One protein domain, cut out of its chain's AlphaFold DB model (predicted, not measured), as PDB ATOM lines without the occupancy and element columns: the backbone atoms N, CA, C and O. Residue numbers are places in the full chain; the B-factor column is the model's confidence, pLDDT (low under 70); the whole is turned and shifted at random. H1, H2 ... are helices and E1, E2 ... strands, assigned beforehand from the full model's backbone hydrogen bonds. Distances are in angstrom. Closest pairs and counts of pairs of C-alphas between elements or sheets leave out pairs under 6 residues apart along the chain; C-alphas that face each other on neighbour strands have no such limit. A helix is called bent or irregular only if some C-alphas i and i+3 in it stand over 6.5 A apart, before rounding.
ATOM      1  N   ASP A  58     152.484 115.398 129.983       75.81
ATOM      2  CA  ASP A  58     152.712 115.003 128.585       75.81
ATOM      3  C   ASP A  58     151.716 113.947 128.078       75.81
ATOM      4  O   ASP A  58     151.232 114.014 126.942       75.81
ATOM      5  N   GLU A  59     151.368 112.966 128.917       74.75
ATOM      6  CA  GLU A  59     150.421 111.913 128.533       74.75
ATOM      7  C   GLU A  59     149.004 112.476 128.392       74.75
ATOM      8  O   GLU A  59     148.273 112.127 127.458       74.75
ATOM      9  N   ASP A  60     148.636 113.394 129.283       78.25
ATOM     10  CA  ASP A  60     147.343 114.060 129.237       78.25
ATOM     11  C   ASP A  60     147.263 115.014 128.034       78.25
ATOM     12  O   ASP A  60     146.214 115.104 127.394       78.25
ATOM     13  N   GLN A  61     148.365 115.667 127.643       86.12
ATOM     14  CA  GLN A  61     148.429 116.455 126.407       86.12
ATOM     15  C   GLN A  61     148.203 115.598 125.157       86.12
ATOM     16  O   GLN A  61     147.467 116.006 124.256       86.12
ATOM     17  N   TYR A  62     148.792 114.400 125.095       88.94
ATOM     18  CA  TYR A  62     148.537 113.470 123.996       88.94
ATOM     19  C   TYR A  62     147.059 113.056 123.941       88.94
ATOM     20  O   TYR A  62     146.439 113.105 122.878       88.94
ATOM     21  N   LEU A  63     146.452 112.725 125.086       91.12
ATOM     22  CA  LEU A  63     145.033 112.362 125.149       91.12
ATOM     23  C   LEU A  63     144.101 113.518 124.772       91.12
ATOM     24  O   LEU A  63     143.122 113.283 124.065       91.12
ATOM     25  N   LYS A  64     144.431 114.757 125.155       92.12
ATOM     26  CA  LYS A  64     143.699 115.969 124.743       92.12
ATOM     27  C   LYS A  64     143.671 116.154 123.222       92.12
ATOM     28  O   LYS A  64     142.700 116.696 122.702       92.12
ATOM     29  N   LYS A  65     144.702 115.691 122.503       93.94
ATOM     30  CA  LYS A  65     144.734 115.705 121.028       93.94
ATOM     31  C   LYS A  65     143.858 114.609 120.411       93.94
ATOM     32  O   LYS A  65     143.331 114.801 119.320       93.94
ATOM     33  N   LEU A  66     143.711 113.463 121.083       95.06
ATOM     34  CA  LEU A  66     142.923 112.326 120.588       95.06
ATOM     35  C   LEU A  66     141.423 112.457 120.870       95.06
ATOM     36  O   LEU A  66     140.607 112.023 120.059       95.06
ATOM     37  N   SER A  67     141.062 113.008 122.029       96.69
ATOM     38  CA  SER A  67     139.683 113.092 122.500       96.69
ATOM     39  C   SER A  67     139.443 114.368 123.297       96.69
ATOM     40  O   SER A  67     140.277 114.821 124.082       96.69
ATOM     41  N   ARG A  68     138.232 114.913 123.148       95.50
ATOM     42  CA  ARG A  68     137.760 116.061 123.935       95.50
ATOM     43  C   ARG A  68     137.380 115.699 125.373       95.50
ATOM     44  O   ARG A  68     137.235 116.593 126.211       95.50
ATOM     45  N   PHE A  69     137.165 114.415 125.654       96.69
ATOM     46  CA  PHE A  69     136.760 113.932 126.970       96.69
ATOM     47  C   PHE A  69     137.969 113.590 127.833       96.69
ATOM     48  O   PHE A  69     139.009 113.176 127.324       96.69
ATOM     49  N   ALA A  70     137.806 113.744 129.147       94.94
ATOM     50  CA  ALA A  70     138.844 113.575 130.158       94.94
ATOM     51  C   ALA A  70     139.208 112.102 130.416       94.94
ATOM     52  O   ALA A  70     139.071 111.588 131.530       94.94
ATOM     53  N   TRP A  71     139.637 111.403 129.363       95.56
ATOM     54  CA  TRP A  71     140.123 110.033 129.439       95.56
ATOM     55  C   TRP A  71     141.354 109.959 130.330       95.56
ATOM     56  O   TRP A  71     142.294 110.730 130.198       95.56
ATOM     57  N   THR A  72     141.359 108.983 131.225       92.12
ATOM     58  CA  THR A  72     142.474 108.718 132.124       92.12
ATOM     59  C   THR A  72     143.181 107.452 131.683       92.12
ATOM     60  O   THR A  72     142.573 106.380 131.635       92.12
ATOM     61  N   ARG A  73     144.477 107.535 131.387       90.75
ATOM     62  CA  ARG A  73     145.291 106.334 131.199       90.75
ATOM     63  C   ARG A  73     145.503 105.644 132.544       90.75
ATOM     64  O   ARG A  73     145.916 106.281 133.509       90.75
ATOM     65  N   VAL A  74     145.204 104.348 132.600       88.19
ATOM     66  CA  VAL A  74     145.346 103.527 133.818       88.19
ATOM     67  C   VAL A  74     146.318 102.361 133.635       88.19
ATOM     68  O   VAL A  74     146.725 101.752 134.618       88.19
ATOM     69  N   ALA A  75     146.674 102.038 132.385       84.88
ATOM     70  CA  ALA A  75     147.764 101.132 132.028       84.88
ATOM     71  C   ALA A  75     148.295 101.465 130.620       84.88
ATOM     72  O   ALA A  75     147.710 102.273 129.895       84.88
ATOM     73  N   THR A  76     149.368 100.797 130.184       84.31
ATOM     74  CA  THR A  76     150.025 101.049 128.886       84.31
ATOM     75  C   THR A  76     149.056 101.037 127.704       84.31
ATOM     76  O   THR A  76     149.182 101.866 126.806       84.31
ATOM     77  N   GLN A  77     148.080 100.131 127.725       90.00
ATOM     78  CA  GLN A  77     147.100  99.940 126.658       90.00
ATOM     79  C   GLN A  77     145.660 100.005 127.181       90.00
ATOM     80  O   GLN A  77     144.776  99.332 126.652       90.00
ATOM     81  N   LYS A  78     145.433 100.765 128.260       92.12
ATOM     82  CA  LYS A  78     144.126 100.867 128.909       92.12
ATOM     83  C   LYS A  78     143.832 102.293 129.349       92.12
ATOM     84  O   LYS A  78     144.589 102.892 130.117       92.12
ATOM     85  N   TRP A  79     142.681 102.784 128.924       94.69
ATOM     86  CA  TRP A  79     142.163 104.109 129.216       94.69
ATOM     87  C   TRP A  79     140.752 103.995 129.773       94.69
ATOM     88  O   TRP A  79     139.985 103.106 129.404       94.69
ATOM     89  N   VAL A  80     140.412 104.883 130.696       94.75
ATOM     90  CA  VAL A  80     139.123 104.885 131.378       94.75
ATOM     91  C   VAL A  80     138.553 106.290 131.366       94.75
ATOM     92  O   VAL A  80     139.226 107.237 131.760       94.75
ATOM     93  N   LEU A  81     137.295 106.411 130.962       95.44
ATOM     94  CA  LEU A  81     136.498 107.609 131.168       95.44
ATOM     95  C   LEU A  81     135.484 107.319 132.270       95.44
ATOM     96  O   LEU A  81     134.512 106.584 132.075       95.44
ATOM     97  N   SER A  82     135.735 107.871 133.452       91.62
ATOM     98  CA  SER A  82     134.807 107.779 134.574       91.62
ATOM     99  C   SER A  82     133.700 108.811 134.408       91.62
ATOM    100  O   SER A  82     133.977 109.995 134.234       91.62
ATOM    101  N   THR A  83     132.448 108.369 134.491       86.81
ATOM    102  CA  THR A  83     131.304 109.282 134.463       86.81
ATOM    103  C   THR A  83     130.823 109.571 135.880       86.81
ATOM    104  O   THR A  83     130.864 108.712 136.765       86.81
ATOM    105  N   ASN A  84     130.333 110.785 136.092       74.62
ATOM    106  CA  ASN A  84     129.608 111.175 137.298       74.62
ATOM    107  C   ASN A  84     128.172 110.612 137.325       74.62
ATOM    108  O   ASN A  84     127.562 110.530 138.389       74.62
ATOM    109  N   VAL A  85     127.638 110.174 136.180       63.31
ATOM    110  CA  VAL A  85     126.283 109.627 136.065       63.31
ATOM    111  C   VAL A  85     126.255 108.153 136.464       63.31
ATOM    112  O   VAL A  85     126.843 107.288 135.811       63.31
ATOM    113  N   GLY A  86     125.547 107.846 137.554       61.03
ATOM    114  CA  GLY A  86     125.194 106.472 137.925       61.03
ATOM    115  C   GLY A  86     126.382 105.549 138.211       61.03
ATOM    116  O   GLY A  86     126.225 104.336 138.147       61.03
ATOM    117  N   SER A  87     127.572 106.081 138.519       73.75
ATOM    118  CA  SER A  87     128.821 105.304 138.632       73.75
ATOM    119  C   SER A  87     129.198 104.532 137.354       73.75
ATOM    120  O   SER A  87     129.835 103.479 137.448       73.75
ATOM    121  N   SER A  88     128.774 104.975 136.168       87.31
ATOM    122  CA  SER A  88     129.133 104.305 134.912       87.31
ATOM    123  C   SER A  88     130.549 104.680 134.449       87.31
ATOM    124  O   SER A  88     131.108 105.701 134.863       87.31
ATOM    125  N   ALA A  89     131.168 103.839 133.625       93.12
ATOM    126  CA  ALA A  89     132.498 104.105 133.081       93.12
ATOM    127  C   ALA A  89     132.642 103.513 131.681       93.12
ATOM    128  O   ALA A  89     132.097 102.443 131.405       93.12
ATOM    129  N   LEU A  90     133.414 104.174 130.822       95.75
ATOM    130  CA  LEU A  90     133.899 103.582 129.582       95.75
ATOM    131  C   LEU A  90     135.341 103.129 129.784       95.75
ATOM    132  O   LEU A  90     136.145 103.847 130.374       95.75
ATOM    133  N   ILE A  91     135.657 101.931 129.308       96.00
ATOM    134  CA  ILE A  91     136.994 101.348 129.362       96.00
ATOM    135  C   ILE A  91     137.415 101.038 127.938       96.00
ATOM    136  O   ILE A  91     136.813 100.182 127.294       96.00
ATOM    137  N   LEU A  92     138.454 101.718 127.475       97.12
ATOM    138  CA  LEU A  92     139.118 101.429 126.219       97.12
ATOM    139  C   LEU A  92     140.368 100.608 126.516       97.12
ATOM    140  O   LEU A  92     141.240 101.054 127.258       97.12
ATOM    141  N   GLU A  93     140.465  99.413 125.950       95.81
ATOM    142  CA  GLU A  93     141.615  98.529 126.135       95.81
ATOM    143  C   GLU A  93     142.056  97.912 124.808       95.81
ATOM    144  O   GLU A  93     141.221  97.585 123.965       95.81
ATOM    145  N   LYS A  94     143.369  97.757 124.609       95.00
ATOM    146  CA  LYS A  94     143.891  96.962 123.494       95.00
ATOM    147  C   LYS A  94     143.889  95.490 123.899       95.00
ATOM    148  O   LYS A  94     144.493  95.133 124.909       95.00
ATOM    149  N   LYS A  95     143.221  94.653 123.112       94.12
ATOM    150  CA  LYS A  95     143.301  93.192 123.186       94.12
ATOM    151  C   LYS A  95     143.876  92.691 121.878       94.12
ATOM    152  O   LYS A  95     143.346  92.997 120.811       94.12
ATOM    153  N   ASP A  96     144.996  91.989 121.969       92.94
ATOM    154  CA  ASP A  96     145.769  91.528 120.821       92.94
ATOM    155  C   ASP A  96     146.155  92.698 119.895       92.94
ATOM    156  O   ASP A  96     147.020  93.520 120.219       92.94
ATOM    157  N   LYS A  97     145.480  92.811 118.750       94.94
ATOM    158  CA  LYS A  97     145.697  93.852 117.737       94.94
ATOM    159  C   LYS A  97     144.531  94.836 117.619       94.94
ATOM    160  O   LYS A  97     144.612  95.749 116.807       94.94
ATOM    161  N   ILE A  98     143.484  94.684 118.430       97.12
ATOM    162  CA  ILE A  98     142.240  95.454 118.325       97.12
ATOM    163  C   ILE A  98     142.028  96.272 119.602       97.12
ATOM    164  O   ILE A  98     142.211  95.802 120.723       97.12
ATOM    165  N   TYR A  99     141.622  97.521 119.436       97.75
ATOM    166  CA  TYR A  99     141.156  98.401 120.495       97.75
ATOM    167  C   TYR A  99     139.657  98.213 120.703       97.75
ATOM    168  O   TYR A  99     138.865  98.383 119.776       97.75
ATOM    169  N   ILE A 100     139.263  97.880 121.929       98.00
ATOM    170  CA  ILE A 100     137.877  97.604 122.301       98.00
ATOM    171  C   ILE A 100     137.449  98.598 123.372       98.00
ATOM    172  O   ILE A 100     138.032  98.649 124.455       98.00
ATOM    173  N   CYS A 101     136.398  99.367 123.087       97.75
ATOM    174  CA  CYS A 101     135.743 100.213 124.076       97.75
ATOM    175  C   CYS A 101     134.521  99.503 124.656       97.75
ATOM    176  O   CYS A 101     133.580  99.164 123.939       97.75
ATOM    177  N   THR A 102     134.518  99.325 125.972       96.88
ATOM    178  CA  THR A 102     133.420  98.734 126.737       96.88
ATOM    179  C   THR A 102     132.774  99.790 127.621       96.88
ATOM    180  O   THR A 102     133.439 100.403 128.453       96.88
ATOM    181  N   TYR A 103     131.461  99.959 127.506       95.06
ATOM    182  CA  TYR A 103     130.663 100.762 128.421       95.06
ATOM    183  C   TYR A 103     130.120  99.892 129.555       95.06
ATOM    184  O   TYR A 103     129.447  98.885 129.329       95.06
ATOM    185  N   ILE A 104     130.430 100.282 130.789       91.19
ATOM    186  CA  ILE A 104     129.966  99.630 132.009       91.19
ATOM    187  C   ILE A 104     128.888 100.503 132.632       91.19
ATOM    188  O   ILE A 104     129.188 101.527 133.249       91.19
ATOM    189  N   GLN A 105     127.638 100.059 132.528       86.88
ATOM    190  CA  GLN A 105     126.518 100.730 133.171       86.88
ATOM    191  C   GLN A 105     126.291 100.138 134.564       86.88
ATOM    192  O   GLN A 105     126.003  98.947 134.724       86.88
ATOM    193  N   ASN A 106     126.415 100.981 135.586       75.31
ATOM    194  CA  ASN A 106     125.979 100.644 136.932       75.31
ATOM    195  C   ASN A 106     124.489 100.991 137.045       75.31
ATOM    196  O   ASN A 106     124.093 102.136 136.848       75.31
ATOM    197  N   LYS A 107     123.657  99.991 137.343       67.19
ATOM    198  CA  LYS A 107     122.281 100.238 137.779       67.19
ATOM    199  C   LYS A 107     122.300 100.587 139.269       67.19
ATOM    200  O   LYS A 107     123.110 100.041 140.019       67.19
ATOM    201  N   THR A 108     121.426 101.502 139.676       62.97
ATOM    202  CA  THR A 108     121.272 101.964 141.068       62.97
ATOM    203  C   THR A 108     120.990 100.811 142.031       62.97
ATOM    204  O   THR A 108     121.514 100.803 143.141       62.97
ATOM    205  N   ASP A 109     120.265  99.784 141.581       62.88
ATOM    206  CA  ASP A 109     120.004  98.575 142.360       62.88
ATOM    207  C   ASP A 109     120.980  97.436 142.000       62.88
ATOM    208  O   ASP A 109     120.744  96.628 141.094       62.88
ATOM    209  N   ARG A 110     122.112  97.385 142.718       57.19
ATOM    210  CA  ARG A 110     123.148  96.347 142.551       57.19
ATOM    211  C   ARG A 110     122.683  94.951 142.963       57.19
ATOM    212  O   ARG A 110     123.292  93.984 142.517       57.19
ATOM    213  N   ARG A 111     121.659  94.839 143.819       60.50
ATOM    214  CA  ARG A 111     121.173  93.540 144.314       60.50
ATOM    215  C   ARG A 111     120.358  92.811 143.251       60.50
ATOM    216  O   ARG A 111     120.429  91.592 143.175       60.50
ATOM    217  N   LYS A 112     119.633  93.554 142.405       56.88
ATOM    218  CA  LYS A 112     118.740  92.974 141.389       56.88
ATOM    219  C   LYS A 112     119.355  92.832 140.003       56.88
ATOM    220  O   LYS A 112     118.834  92.072 139.196       56.88
ATOM    221  N   ASN A 113     120.413  93.575 139.675       55.62
ATOM    222  CA  ASN A 113     120.967  93.553 138.324       55.62
ATOM    223  C   ASN A 113     122.504  93.613 138.310       55.62
ATOM    224  O   ASN A 113     123.074  94.631 138.718       55.62
ATOM    225  N   PRO A 114     123.189  92.590 137.767       64.75
ATOM    226  CA  PRO A 114     124.627  92.655 137.553       64.75
ATOM    227  C   PRO A 114     124.992  93.783 136.574       64.75
ATOM    228  O   PRO A 114     124.190  94.205 135.734       64.75
ATOM    229  N   ARG A 115     126.230  94.286 136.684       73.12
ATOM    230  CA  ARG A 115     126.755  95.350 135.813       73.12
ATOM    231  C   ARG A 115     126.699  94.904 134.355       73.12
ATOM    232  O   ARG A 115     127.384  93.949 133.987       73.12
ATOM    233  N   LYS A 116     125.947  95.628 133.524       79.25
ATOM    234  CA  LYS A 116     125.930  95.385 132.079       79.25
ATOM    235  C   LYS A 116     127.200  95.963 131.462       79.25
ATOM    236  O   LYS A 116     127.520  97.133 131.682       79.25
ATOM    237  N   LYS A 117     127.928  95.120 130.732       87.62
ATOM    238  CA  LYS A 117     129.101  95.497 129.943       87.62
ATOM    239  C   LYS A 117     128.716  95.406 128.478       87.62
ATOM    240  O   LYS A 117     128.478  94.309 127.989       87.62
ATOM    241  N   ASN A 118     128.667  96.546 127.807       92.38
ATOM    242  CA  ASN A 118     128.337  96.611 126.393       92.38
ATOM    243  C   ASN A 118     129.594  97.001 125.628       92.38
ATOM    244  O   ASN A 118     130.217  98.014 125.951       92.38
ATOM    245  N   ILE A 119     129.977  96.208 124.631       96.06
ATOM    246  CA  ILE A 119     131.003  96.630 123.680       96.06
ATOM    247  C   ILE A 119     130.373  97.708 122.806       96.06
ATOM    248  O   ILE A 119     129.299  97.513 122.246       96.06
ATOM    249  N   VAL A 120     131.028  98.859 122.748       96.19
ATOM    250  CA  VAL A 120     130.540 100.035 122.030       96.19
ATOM    251  C   VAL A 120     131.278 100.207 120.715       96.19
ATOM    252  O   VAL A 120     130.671 100.510 119.696       96.19
ATOM    253  N   VAL A 121     132.599 100.036 120.754       97.94
ATOM    254  CA  VAL A 121     133.480 100.245 119.605       97.94
ATOM    255  C   VAL A 121     134.530  99.156 119.585       97.94
ATOM    256  O   VAL A 121     135.075  98.790 120.629       97.94
ATOM    257  N   GLN A 122     134.834  98.686 118.383       97.94
ATOM    258  CA  GLN A 122     136.015  97.896 118.076       97.94
ATOM    259  C   GLN A 122     136.721  98.562 116.900       97.94
ATOM    260  O   GLN A 122     136.065  99.009 115.962       97.94
ATOM    261  N   SER A 123     138.038  98.692 116.982       98.00
ATOM    262  CA  SER A 123     138.841  99.366 115.964       98.00
ATOM    263  C   SER A 123     140.263  98.820 115.968       98.00
ATOM    264  O   SER A 123     140.802  98.497 117.021       98.00
ATOM    265  N   ASP A 124     140.900  98.756 114.812       97.62
ATOM    266  CA  ASP A 124     142.318  98.412 114.655       97.62
ATOM    267  C   ASP A 124     143.263  99.529 115.143       97.62
ATOM    268  O   ASP A 124     144.386  99.295 115.588       97.62
ATOM    269  N   THR A 125     142.777 100.764 115.116       97.00
ATOM    270  CA  THR A 125     143.545 101.985 115.344       97.00
ATOM    271  C   THR A 125     143.026 102.743 116.562       97.00
ATOM    272  O   THR A 125     141.816 102.897 116.769       97.00
ATOM    273  N   LEU A 126     143.959 103.259 117.371       95.88
ATOM    274  CA  LEU A 126     143.658 103.952 118.629       95.88
ATOM    275  C   LEU A 126     142.804 105.211 118.405       95.88
ATOM    276  O   LEU A 126     141.849 105.456 119.138       95.88
ATOM    277  N   MET A 127     143.129 105.987 117.370       96.56
ATOM    278  CA  MET A 127     142.417 107.220 117.022       96.56
ATOM    279  C   MET A 127     140.938 106.956 116.707       96.56
ATOM    280  O   MET A 127     140.062 107.635 117.242       96.56
ATOM    281  N   HIS A 128     140.641 105.957 115.870       97.75
ATOM    282  CA  HIS A 128     139.262 105.602 115.525       97.75
ATOM    283  C   HIS A 128     138.503 105.029 116.727       97.75
ATOM    284  O   HIS A 128     137.332 105.357 116.915       97.75
ATOM    285  N   ALA A 129     139.174 104.267 117.597       97.94
ATOM    286  CA  ALA A 129     138.589 103.821 118.856       97.94
ATOM    287  C   ALA A 129     138.146 104.997 119.746       97.94
ATOM    288  O   ALA A 129     137.014 104.990 120.236       97.94
ATOM    289  N   PHE A 130     138.984 106.026 119.924       97.62
ATOM    290  CA  PHE A 130     138.600 107.225 120.678       97.62
ATOM    291  C   PHE A 130     137.461 107.989 120.002       97.62
ATOM    292  O   PHE A 130     136.440 108.234 120.638       97.62
ATOM    293  N   LYS A 131     137.564 108.295 118.703       97.56
ATOM    294  CA  LYS A 131     136.516 109.034 117.973       97.56
ATOM    295  C   LYS A 131     135.164 108.311 117.972       97.56
ATOM    296  O   LYS A 131     134.118 108.942 118.153       97.56
ATOM    297  N   GLY A 132     135.171 106.988 117.805       97.69
ATOM    298  CA  GLY A 132     133.966 106.168 117.902       97.69
ATOM    299  C   GLY A 132     133.363 106.216 119.308       97.69
ATOM    300  O   GLY A 132     132.155 106.402 119.463       97.69
ATOM    301  N   SER A 133     134.209 106.121 120.337       97.50
ATOM    302  CA  SER A 133     133.779 106.194 121.738       97.50
ATOM    303  C   SER A 133     133.185 107.566 122.062       97.50
ATOM    304  O   SER A 133     132.135 107.653 122.695       97.50
ATOM    305  N   ASP A 134     133.798 108.637 121.561       97.00
ATOM    306  CA  ASP A 134     133.333 110.007 121.743       97.00
ATOM    307  C   ASP A 134     131.972 110.246 121.070       97.00
ATOM    308  O   ASP A 134     131.086 110.909 121.628       97.00
ATOM    309  N   THR A 135     131.776 109.655 119.889       97.19
ATOM    310  CA  THR A 135     130.493 109.674 119.176       97.19
ATOM    311  C   THR A 135     129.411 108.975 119.992       97.19
ATOM    312  O   THR A 135     128.322 109.524 120.162       97.19
ATOM    313  N   PHE A 136     129.714 107.802 120.556       96.12
ATOM    314  CA  PHE A 136     128.788 107.094 121.439       96.12
ATOM    315  C   PHE A 136     128.441 107.909 122.685       96.12
ATOM    316  O   PHE A 136     127.265 108.068 122.989       96.12
ATOM    317  N   ILE A 137     129.433 108.479 123.377       94.88
ATOM    318  CA  ILE A 137     129.214 109.306 124.576       94.88
ATOM    319  C   ILE A 137     128.225 110.433 124.270       94.88
ATOM    320  O   ILE A 137     127.260 110.638 125.003       94.88
ATOM    321  N   THR A 138     128.441 111.129 123.157       94.69
ATOM    322  CA  THR A 138     127.621 112.276 122.754       94.69
ATOM    323  C   THR A 138     126.192 111.858 122.405       94.69
ATOM    324  O   THR A 138     125.245 112.522 122.822       94.69
ATOM    325  N   LYS A 139     126.029 110.743 121.679       95.31
ATOM    326  CA  LYS A 139     124.714 110.230 121.263       95.31
ATOM    327  C   LYS A 139     123.928 109.605 122.417       95.31
ATOM    328  O   LYS A 139     122.724 109.805 122.504       95.31
ATOM    329  N   THR A 140     124.587 108.846 123.289       92.31
ATOM    330  CA  THR A 140     123.925 108.035 124.321       92.31
ATOM    331  C   THR A 140     123.728 108.780 125.635       92.31
ATOM    332  O   THR A 140     122.693 108.606 126.268       92.31
ATOM    333  N   LEU A 141     124.694 109.600 126.070       89.06
ATOM    334  CA  LEU A 141     124.581 110.350 127.331       89.06
ATOM    335  C   LEU A 141     123.954 111.741 127.136       89.06
ATOM    336  O   LEU A 141     123.527 112.373 128.105       89.06
ATOM    337  N   GLY A 142     123.876 112.208 125.890       91.06
ATOM    338  CA  GLY A 142     123.357 113.522 125.535       91.06
ATOM    339  C   GLY A 142     124.372 114.649 125.739       91.06
ATOM    340  O   GLY A 142     125.412 114.499 126.389       91.06
ATOM    341  N   TYR A 143     124.045 115.812 125.173       89.75
ATOM    342  CA  TYR A 143     124.934 116.973 125.126       89.75
ATOM    343  C   TYR A 143     125.372 117.436 126.524       89.75
ATOM    344  O   TYR A 143     126.570 117.503 126.799       89.75
ATOM    345  N   THR A 144     124.421 117.643 127.439       89.06
ATOM    346  CA  THR A 144     124.683 118.164 128.792       89.06
ATOM    347  C   THR A 144     125.649 117.287 129.587       89.06
ATOM    348  O   THR A 144     126.597 117.795 130.183       89.06
ATOM    349  N   HIS A 145     125.461 115.965 129.568       89.44
ATOM    350  CA  HIS A 145     126.373 115.054 130.262       89.44
ATOM    351  C   HIS A 145     127.728 114.990 129.569       89.44
ATOM    352  O   HIS A 145     128.754 115.004 130.243       89.44
ATOM    353  N   SER A 146     127.758 114.982 128.233       91.81
ATOM    354  CA  SER A 146     129.020 114.975 127.493       91.81
ATOM    355  C   SER A 146     129.890 116.199 127.828       91.81
ATOM    356  O   SER A 146     131.090 116.046 128.049       91.81
ATOM    357  N   MET A 147     129.296 117.387 128.006       92.06
ATOM    358  CA  MET A 147     130.028 118.589 128.431       92.06
ATOM    359  C   MET A 147     130.695 118.424 129.801       92.06
ATOM    360  O   MET A 147     131.812 118.893 130.004       92.06
ATOM    361  N   GLN A 148     130.049 117.724 130.737       92.44
ATOM    362  CA  GLN A 148     130.603 117.481 132.072       92.44
ATOM    363  C   GLN A 148     131.783 116.500 132.062       92.44
ATOM    364  O   GLN A 148     132.570 116.500 133.007       92.44
ATOM    365  N   LEU A 149     131.925 115.686 131.015       94.25
ATOM    366  CA  LEU A 149     133.022 114.727 130.857       94.25
ATOM    367  C   LEU A 149     134.244 115.326 130.143       94.25
ATOM    368  O   LEU A 149     135.277 114.665 130.054       94.25
ATOM    369  N   GLY A 150     134.135 116.544 129.609       94.44
ATOM    370  CA  GLY A 150     135.208 117.220 128.880       94.44
ATOM    371  C   GLY A 150     136.400 117.606 129.758       94.44
ATOM    372  O   GLY A 150     136.243 117.850 130.955       94.44
ATOM    373  N   TRP A 151     137.585 117.740 129.154       92.88
ATOM    374  CA  TRP A 151     138.771 118.288 129.836       92.88
ATOM    375  C   TRP A 151     138.521 119.683 130.416       92.88
ATOM    376  O   TRP A 151     138.927 119.966 131.537       92.88
ATOM    377  N   ASN A 152     137.786 120.512 129.671       92.94
ATOM    378  CA  ASN A 152     137.513 121.911 130.007       92.94
ATOM    379  C   ASN A 152     136.247 122.090 130.864       92.94
ATOM    380  O   ASN A 152     135.723 123.197 130.963       92.94
ATOM    381  N   ALA A 153     135.706 121.016 131.448       94.19
ATOM    382  CA  ALA A 153     134.505 121.117 132.266       94.19
ATOM    383  C   ALA A 153     134.777 121.995 133.512       94.19
ATOM    384  O   ALA A 153     135.705 121.690 134.265       94.19
ATOM    385  N   PRO A 154     133.963 123.035 133.803       93.81
ATOM    386  CA  PRO A 154     134.262 124.006 134.867       93.81
ATOM    387  C   PRO A 154     134.485 123.385 136.252       93.81
ATOM    388  O   PRO A 154     135.348 123.815 137.019       93.81
ATOM    389  N   TRP A 155     133.739 122.321 136.567       92.88
ATOM    390  CA  TRP A 155     133.862 121.625 137.845       92.88
ATOM    391  C   TRP A 155     135.220 120.936 138.016       92.88
ATOM    392  O   TRP A 155     135.652 120.771 139.154       92.88
ATOM    393  N   ARG A 156     135.893 120.536 136.925       92.62
ATOM    394  CA  ARG A 156     137.214 119.891 136.981       92.62
ATOM    395  C   ARG A 156     138.283 120.872 137.432       92.62
ATOM    396  O   ARG A 156     139.111 120.499 138.248       92.62
ATOM    397  N   ASN A 157     138.200 122.116 136.972       92.12
ATOM    398  CA  ASN A 157     139.174 123.170 137.268       92.12
ATOM    399  C   ASN A 157     138.990 123.783 138.667       92.12
ATOM    400  O   ASN A 157     139.831 124.540 139.142       92.12
ATOM    401  N   SER A 158     137.882 123.472 139.344       94.62
ATOM    402  CA  SER A 158     137.642 123.913 140.719       94.62
ATOM    403  C   SER A 158     138.551 123.165 141.697       94.62
ATOM    404  O   SER A 158     138.821 121.981 141.500       94.62
ATOM    405  N   LYS A 159     138.956 123.807 142.800       96.25
ATOM    406  CA  LYS A 159     139.726 123.144 143.868       96.25
ATOM    407  C   LYS A 159     138.984 121.924 144.431       96.25
ATOM    408  O   LYS A 159     137.749 121.933 144.566       96.25
ATOM    409  N   ALA A 160     139.740 120.876 144.761       95.25
ATOM    410  CA  ALA A 160     139.212 119.692 145.429       95.25
ATOM    411  C   ALA A 160     138.507 120.072 146.740       95.25
ATOM    412  O   ALA A 160     138.976 120.917 147.501       95.25
ATOM    413  N   THR A 161     137.344 119.472 146.997       95.06
ATOM    414  CA  THR A 161     136.616 119.738 148.248       95.06
ATOM    415  C   THR A 161     137.305 119.060 149.437       95.06
ATOM    416  O   THR A 161     137.863 117.971 149.266       95.06
ATOM    417  N   PRO A 162     137.187 119.605 150.664       95.44
ATOM    418  CA  PRO A 162     137.780 118.993 151.856       95.44
ATOM    419  C   PRO A 162     137.349 117.535 152.066       95.44
ATOM    420  O   PRO A 162     138.168 116.687 152.405       95.44
ATOM    421  N   LYS A 163     136.081 117.208 151.772       94.50
ATOM    422  CA  LYS A 163     135.560 115.833 151.850       94.50
ATOM    423  C   LYS A 163     136.248 114.884 150.864       94.50
ATOM    424  O   LYS A 163     136.517 113.738 151.205       94.50
ATOM    425  N   GLN A 164     136.540 115.344 149.646       93.12
ATOM    426  CA  GLN A 164     137.250 114.531 148.654       93.12
ATOM    427  C   GLN A 164     138.715 114.317 149.050       93.12
ATOM    428  O   GLN A 164     139.219 113.207 148.895       93.12
ATOM    429  N   ILE A 165     139.370 115.342 149.603       94.94
ATOM    430  CA  ILE A 165     140.738 115.238 150.130       94.94
ATOM    431  C   ILE A 165     140.775 114.254 151.306       94.94
ATOM    432  O   ILE A 165     141.600 113.347 151.324       94.94
ATOM    433  N   GLN A 166     139.831 114.361 152.245       95.25
ATOM    434  CA  GLN A 166     139.702 113.425 153.363       95.25
ATOM    435  C   GLN A 166     139.494 111.988 152.874       95.25
ATOM    436  O   GLN A 166     140.162 111.075 153.353       95.25
ATOM    437  N   PHE A 167     138.614 111.776 151.893       92.44
ATOM    438  CA  PHE A 167     138.414 110.458 151.294       92.44
ATOM    439  C   PHE A 167     139.701 109.929 150.645       92.44
ATOM    440  O   PHE A 167     140.075 108.782 150.872       92.44
ATOM    441  N   ALA A 168     140.410 110.765 149.883       90.38
ATOM    442  CA  ALA A 168     141.682 110.415 149.259       90.38
ATOM    443  C   ALA A 168     142.776 110.078 150.291       90.38
ATOM    444  O   ALA A 168     143.534 109.126 150.087       90.38
ATOM    445  N   ASN A 169     142.805 110.782 151.425       91.94
ATOM    446  CA  ASN A 169     143.654 110.475 152.578       91.94
ATOM    447  C   ASN A 169     143.309 109.123 153.203       91.94
ATOM    448  O   ASN A 169     144.203 108.315 153.428       91.94
ATOM    449  N   GLN A 170     142.023 108.843 153.430       91.12
ATOM    450  CA  GLN A 170     141.562 107.582 154.026       91.12
ATOM    451  C   GLN A 170     141.962 106.371 153.194       91.12
ATOM    452  O   GLN A 170     142.347 105.335 153.727       91.12
ATOM    453  N   ILE A 171     141.888 106.497 151.871       85.75
ATOM    454  CA  ILE A 171     142.351 105.427 150.997       85.75
ATOM    455  C   ILE A 171     143.891 105.446 150.901       85.75
ATOM    456  O   ILE A 171     144.494 104.431 150.582       85.75
ATOM    457  N   GLY A 172     144.574 106.544 151.220       85.69
ATOM    458  CA  GLY A 172     146.038 106.625 151.277       85.69
ATOM    459  C   GLY A 172     146.684 107.093 149.976       85.69
ATOM    460  O   GLY A 172     147.749 106.608 149.628       85.69
ATOM    461  N   ILE A 173     146.028 107.981 149.218       85.69
ATOM    462  CA  ILE A 173     146.650 108.649 148.055       85.69
ATOM    463  C   ILE A 173     147.727 109.642 148.506       85.69
ATOM    464  O   ILE A 173     148.738 109.787 147.826       85.69
ATOM    465  N   SER A 174     147.555 110.264 149.673       87.12
ATOM    466  CA  SER A 174     148.492 111.251 150.228       87.12
ATOM    467  C   SER A 174     149.890 110.728 150.523       87.12
ATOM    468  O   SER A 174     150.813 111.518 150.662       87.12
ATOM    469  N   LYS A 175     150.073 109.404 150.578       83.81
ATOM    470  CA  LYS A 175     151.403 108.790 150.674       83.81
ATOM    471  C   LYS A 175     152.245 108.993 149.407       83.81
ATOM    472  O   LYS A 175     153.451 108.801 149.461       83.81
ATOM    473  N   TYR A 176     151.610 109.329 148.282       81.19
ATOM    474  CA  TYR A 176     152.245 109.354 146.960       81.19
ATOM    475  C   TYR A 176     152.211 110.728 146.294       81.19
ATOM    476  O   TYR A 176     153.063 111.021 145.463       81.19
ATOM    477  N   VAL A 177     151.204 111.547 146.601       85.81
ATOM    478  CA  VAL A 177     150.993 112.855 145.968       85.81
ATOM    479  C   VAL A 177     150.488 113.831 147.023       85.81
ATOM    480  O   VAL A 177     149.599 113.477 147.803       85.81
ATOM    481  N   ASP A 178     151.010 115.058 147.021       89.62
ATOM    482  CA  ASP A 178     150.429 116.132 147.821       89.62
ATOM    483  C   ASP A 178     149.028 116.463 147.292       89.62
ATOM    484  O   ASP A 178     148.828 116.788 146.123       89.62
ATOM    485  N   LEU A 179     148.034 116.321 148.164       90.69
ATOM    486  CA  LEU A 179     146.639 116.564 147.815       90.69
ATOM    487  C   LEU A 179     146.275 118.049 147.893       90.69
ATOM    488  O   LEU A 179     145.214 118.447 147.399       90.69
ATOM    489  N   ASN A 180     147.118 118.859 148.534       89.88
ATOM    490  CA  ASN A 180     146.883 120.283 148.673       89.88
ATOM    491  C   ASN A 180     147.049 120.975 147.319       89.88
ATOM    492  O   ASN A 180     147.983 120.725 146.569       89.88
ATOM    493  N   GLY A 181     146.101 121.847 146.978       88.81
ATOM    494  CA  GLY A 181     146.137 122.583 145.711       88.81
ATOM    495  C   GLY A 181     145.664 121.799 144.482       88.81
ATOM    496  O   GLY A 181     145.460 122.424 143.445       88.81
ATOM    497  N   LEU A 182     145.391 120.491 144.590       92.38
ATOM    498  CA  LEU A 182     144.834 119.725 143.474       92.38
ATOM    499  C   LEU A 182     143.438 120.216 143.078       92.38
ATOM    500  O   LEU A 182     142.570 120.514 143.916       92.38
ATOM    501  N   SER A 183     143.189 120.237 141.770       94.81
ATOM    502  CA  SER A 183     141.846 120.439 141.244       94.81
ATOM    503  C   SER A 183     140.987 119.181 141.446       94.81
ATOM    504  O   SER A 183     141.481 118.068 141.657       94.81
ATOM    505  N   ARG A 184     139.660 119.323 141.366       93.69
ATOM    506  CA  ARG A 184     138.737 118.173 141.387       93.69
ATOM    507  C   ARG A 184     139.003 117.230 140.220       93.69
ATOM    508  O   ARG A 184     138.817 116.024 140.367       93.69
ATOM    509  N   GLY A 185     139.395 117.774 139.069       91.44
ATOM    510  CA  GLY A 185     139.742 117.010 137.878       91.44
ATOM    511  C   GLY A 185     140.954 116.117 138.113       91.44
ATOM    512  O   GLY A 185     140.881 114.925 137.812       91.44
ATOM    513  N   ASP A 186     142.010 116.673 138.704       91.44
ATOM    514  CA  ASP A 186     143.255 115.955 139.002       91.44
ATOM    515  C   ASP A 186     143.016 114.867 140.039       91.44
ATOM    516  O   ASP A 186     143.367 113.705 139.838       91.44
ATOM    517  N   LEU A 187     142.304 115.202 141.116       91.81
ATOM    518  CA  LEU A 187     141.956 114.224 142.137       91.81
ATOM    519  C   LEU A 187     141.123 113.071 141.558       91.81
ATOM    520  O   LEU A 187     141.331 111.913 141.916       91.81
ATOM    521  N   MET A 188     140.210 113.364 140.628       90.88
ATOM    522  CA  MET A 188     139.440 112.329 139.940       90.88
ATOM    523  C   MET A 188     140.333 111.430 139.073       90.88
ATOM    524  O   MET A 188     140.138 110.219 139.072       90.88
ATOM    525  N   VAL A 189     141.335 111.987 138.383       89.94
ATOM    526  CA  VAL A 189     142.331 111.205 137.627       89.94
ATOM    527  C   VAL A 189     143.070 110.242 138.558       89.94
ATOM    528  O   VAL A 189     143.165 109.051 138.255       89.94
ATOM    529  N   LEU A 190     143.515 110.714 139.728       88.69
ATOM    530  CA  LEU A 190     144.180 109.879 140.737       88.69
ATOM    531  C   LEU A 190     143.267 108.756 141.245       88.69
ATOM    532  O   LEU A 190     143.674 107.593 141.305       88.69
ATOM    533  N   LEU A 191     142.011 109.082 141.562       89.12
ATOM    534  CA  LEU A 191     141.004 108.105 141.977       89.12
ATOM    535  C   LEU A 191     140.764 107.046 140.896       89.12
ATOM    536  O   LEU A 191     140.731 105.852 141.201       89.12
ATOM    537  N   THR A 192     140.648 107.456 139.633       89.44
ATOM    538  CA  THR A 192     140.437 106.550 138.501       89.44
ATOM    539  C   THR A 192     141.650 105.651 138.265       89.44
ATOM    540  O   THR A 192     141.478 104.436 138.126       89.44
ATOM    541  N   ARG A 193     142.876 106.194 138.289       87.25
ATOM    542  CA  ARG A 193     144.119 105.405 138.188       87.25
ATOM    543  C   ARG A 193     144.210 104.378 139.301       87.25
ATOM    544  O   ARG A 193     144.444 103.202 139.041       87.25
ATOM    545  N   ARG A 194     143.911 104.784 140.529       85.19
ATOM    546  CA  ARG A 194     143.880 103.881 141.672       85.19
ATOM    547  C   ARG A 194     142.824 102.781 141.533       85.19
ATOM    548  O   ARG A 194     143.099 101.619 141.835       85.19
ATOM    549  N   GLN A 195     141.611 103.134 141.112       84.50
ATOM    550  CA  GLN A 195     140.489 102.200 141.024       84.50
ATOM    551  C   GLN A 195     140.647 101.186 139.883       84.50
ATOM    552  O   GLN A 195     140.236 100.037 140.040       84.50
ATOM    553  N   PHE A 196     141.190 101.600 138.735       84.19
ATOM    554  CA  PHE A 196     141.230 100.783 137.514       84.19
ATOM    555  C   PHE A 196     142.636 100.344 137.072       84.19
ATOM    556  O   PHE A 196     142.731  99.539 136.134       84.19
ATOM    557  N   GLY A 197     143.685 100.860 137.719       81.19
ATOM    558  CA  GLY A 197     145.088 100.476 137.541       81.19
ATOM    559  C   GLY A 197     145.497  99.282 138.410       81.19
ATOM    560  O   GLY A 197     144.658  98.441 138.745       81.19
ATOM    561  N   ALA A 198     146.780  99.205 138.781       68.56
ATOM    562  CA  ALA A 198     147.384  98.029 139.420       68.56
ATOM    563  C   ALA A 198     146.721  97.634 140.753       68.56
ATOM    564  O   ALA A 198     146.377  96.468 140.933       68.56
ATOM    565  N   ILE A 199     146.429  98.591 141.648       70.25
ATOM    566  CA  ILE A 199     145.736  98.301 142.924       70.25
ATOM    567  C   ILE A 199     144.352  97.690 142.668       70.25
ATOM    568  O   ILE A 199     143.951  96.719 143.313       70.25
ATOM    569  N   GLY A 200     143.604  98.257 141.720       62.66
ATOM    570  CA  GLY A 200     142.302  97.734 141.319       62.66
ATOM    571  C   GLY A 200     142.391  96.336 140.712       62.66
ATOM    572  O   GLY A 200     141.553  95.482 141.005       62.66
ATOM    573  N   ALA A 201     143.419  96.092 139.897       68.50
ATOM    574  CA  ALA A 201     143.687  94.790 139.300       68.50
ATOM    575  C   ALA A 201     144.041  93.738 140.363       68.50
ATOM    576  O   ALA A 201     143.427  92.674 140.365       68.50
TER     577      ALA A 201
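AT A GLANCE: This is residues 58 to 201 of the 235 residues of an uncharacterized protein of Batrachochytrium dendrobatidis (strain JAM81 / FGSC 10211) (UniProt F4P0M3). A strongly twisted wall of five strands has a long kinked helix, H2, packed over one face toward E4 and E5, and H5 packed on the opposite face at the E1 and E2 end. H4 lies beyond H5, on the side away from the sheet, while H1 grazes the sheet and meets the early part of H2. The 144 printed residues include six named helices and five named strands in the order H1 E1 E2 E3 E4 E5 H2 H3 H4 H5 H6, of mixed class. The sheet order is E1 - E2 - E3 - E4 - E5, all antiparallel. The whole is compact, with a radius of gyration of the C-alphas of 15.3 A and spans of 42 by 40 by 32 A.

IN THESE COORDINATES: The strands are E1, residues 72 to 75; E2, 78 to 82; E3, 89 to 95, 18.3 A long; E4, 98 to 105, 22.3 A; and E5, 116 to 123, 21.0 A. H2, residues 126 to 148, measures 23.1 A and begins at C-alpha 126 (143.658, 103.952, 118.629). H5, residues 184 to 196, is 18.0 A long, and H4, residues 162 to 171, is 14.3 A. H1, residues 58 to 66, begins at (152.712, 115.003, 128.585). H3 is residues 154 to 157, and H6, residues 198 to 201, ends at (143.687, 94.790, 139.300).

HOW THE PARTS SIT: The strands form a meander, each the antiparallel neighbour of the one before, and each successive pair is a hairpin. N and O pairs within hydrogen-bond range include N 72 and O 80 at 2.8 A for E1 and E2, N 79 and O 92 at 2.8 A for E2 and E3, N 91 and O 102 at 2.8 A for E3 and E4, and N 101 and O 121 at 2.9 A for E4 and E5. H2 and H5 are on opposite faces, three layers with helices on both faces of the sheet. H2 has a height over the sheet of 9.0 A; its closest C-alphas to E5 are Ala 129 and Ser 123, 5.3 A. H2 is irregular, C-alphas 140 and 143 being 9.0 A apart, with a kink of 124 degrees near residue 142. H5 has a height over the sheet of 5.5 A; its closest C-alphas to E1 are Arg 193 and Val 74, 4.9 A. H1 only grazes the sheet with residues 59 to 63, and only just touches H2, with 3 pairs of C-alphas within 8 A, the closest Leu 66 and Met 127 at 6.2 A. H3 touches residues 184 to 186 of H5, the closest C-alphas being Arg 156 and Gly 185, 3.9 A. H4 and H5 are close but not clearly touching, with C-alphas of Ala 168 and Leu 191 7.7 A apart, at a shallow tilt of 22 degrees, the same way. H6 is close to H5 but not clearly touching, with C-alphas of Gly 200 and Arg 194 6.4 A apart. Every O i to N i+4 pair is within hydrogen-bond range in H1, H4 and H5, and 16 of 19 in H2; H3 and H6 are too short for such a pair.

THE WHOLE: The C-alphas farthest apart, Lys 97 and Pro 162, are 43.1 A apart. The printed part has no cut, and the one long link is H4 to H5, residues 172 to 183. Mean pLDDT of the printed part is 88.7; residues 85 to 86, 107 to 114, 198 and 200 to 201 are under 70.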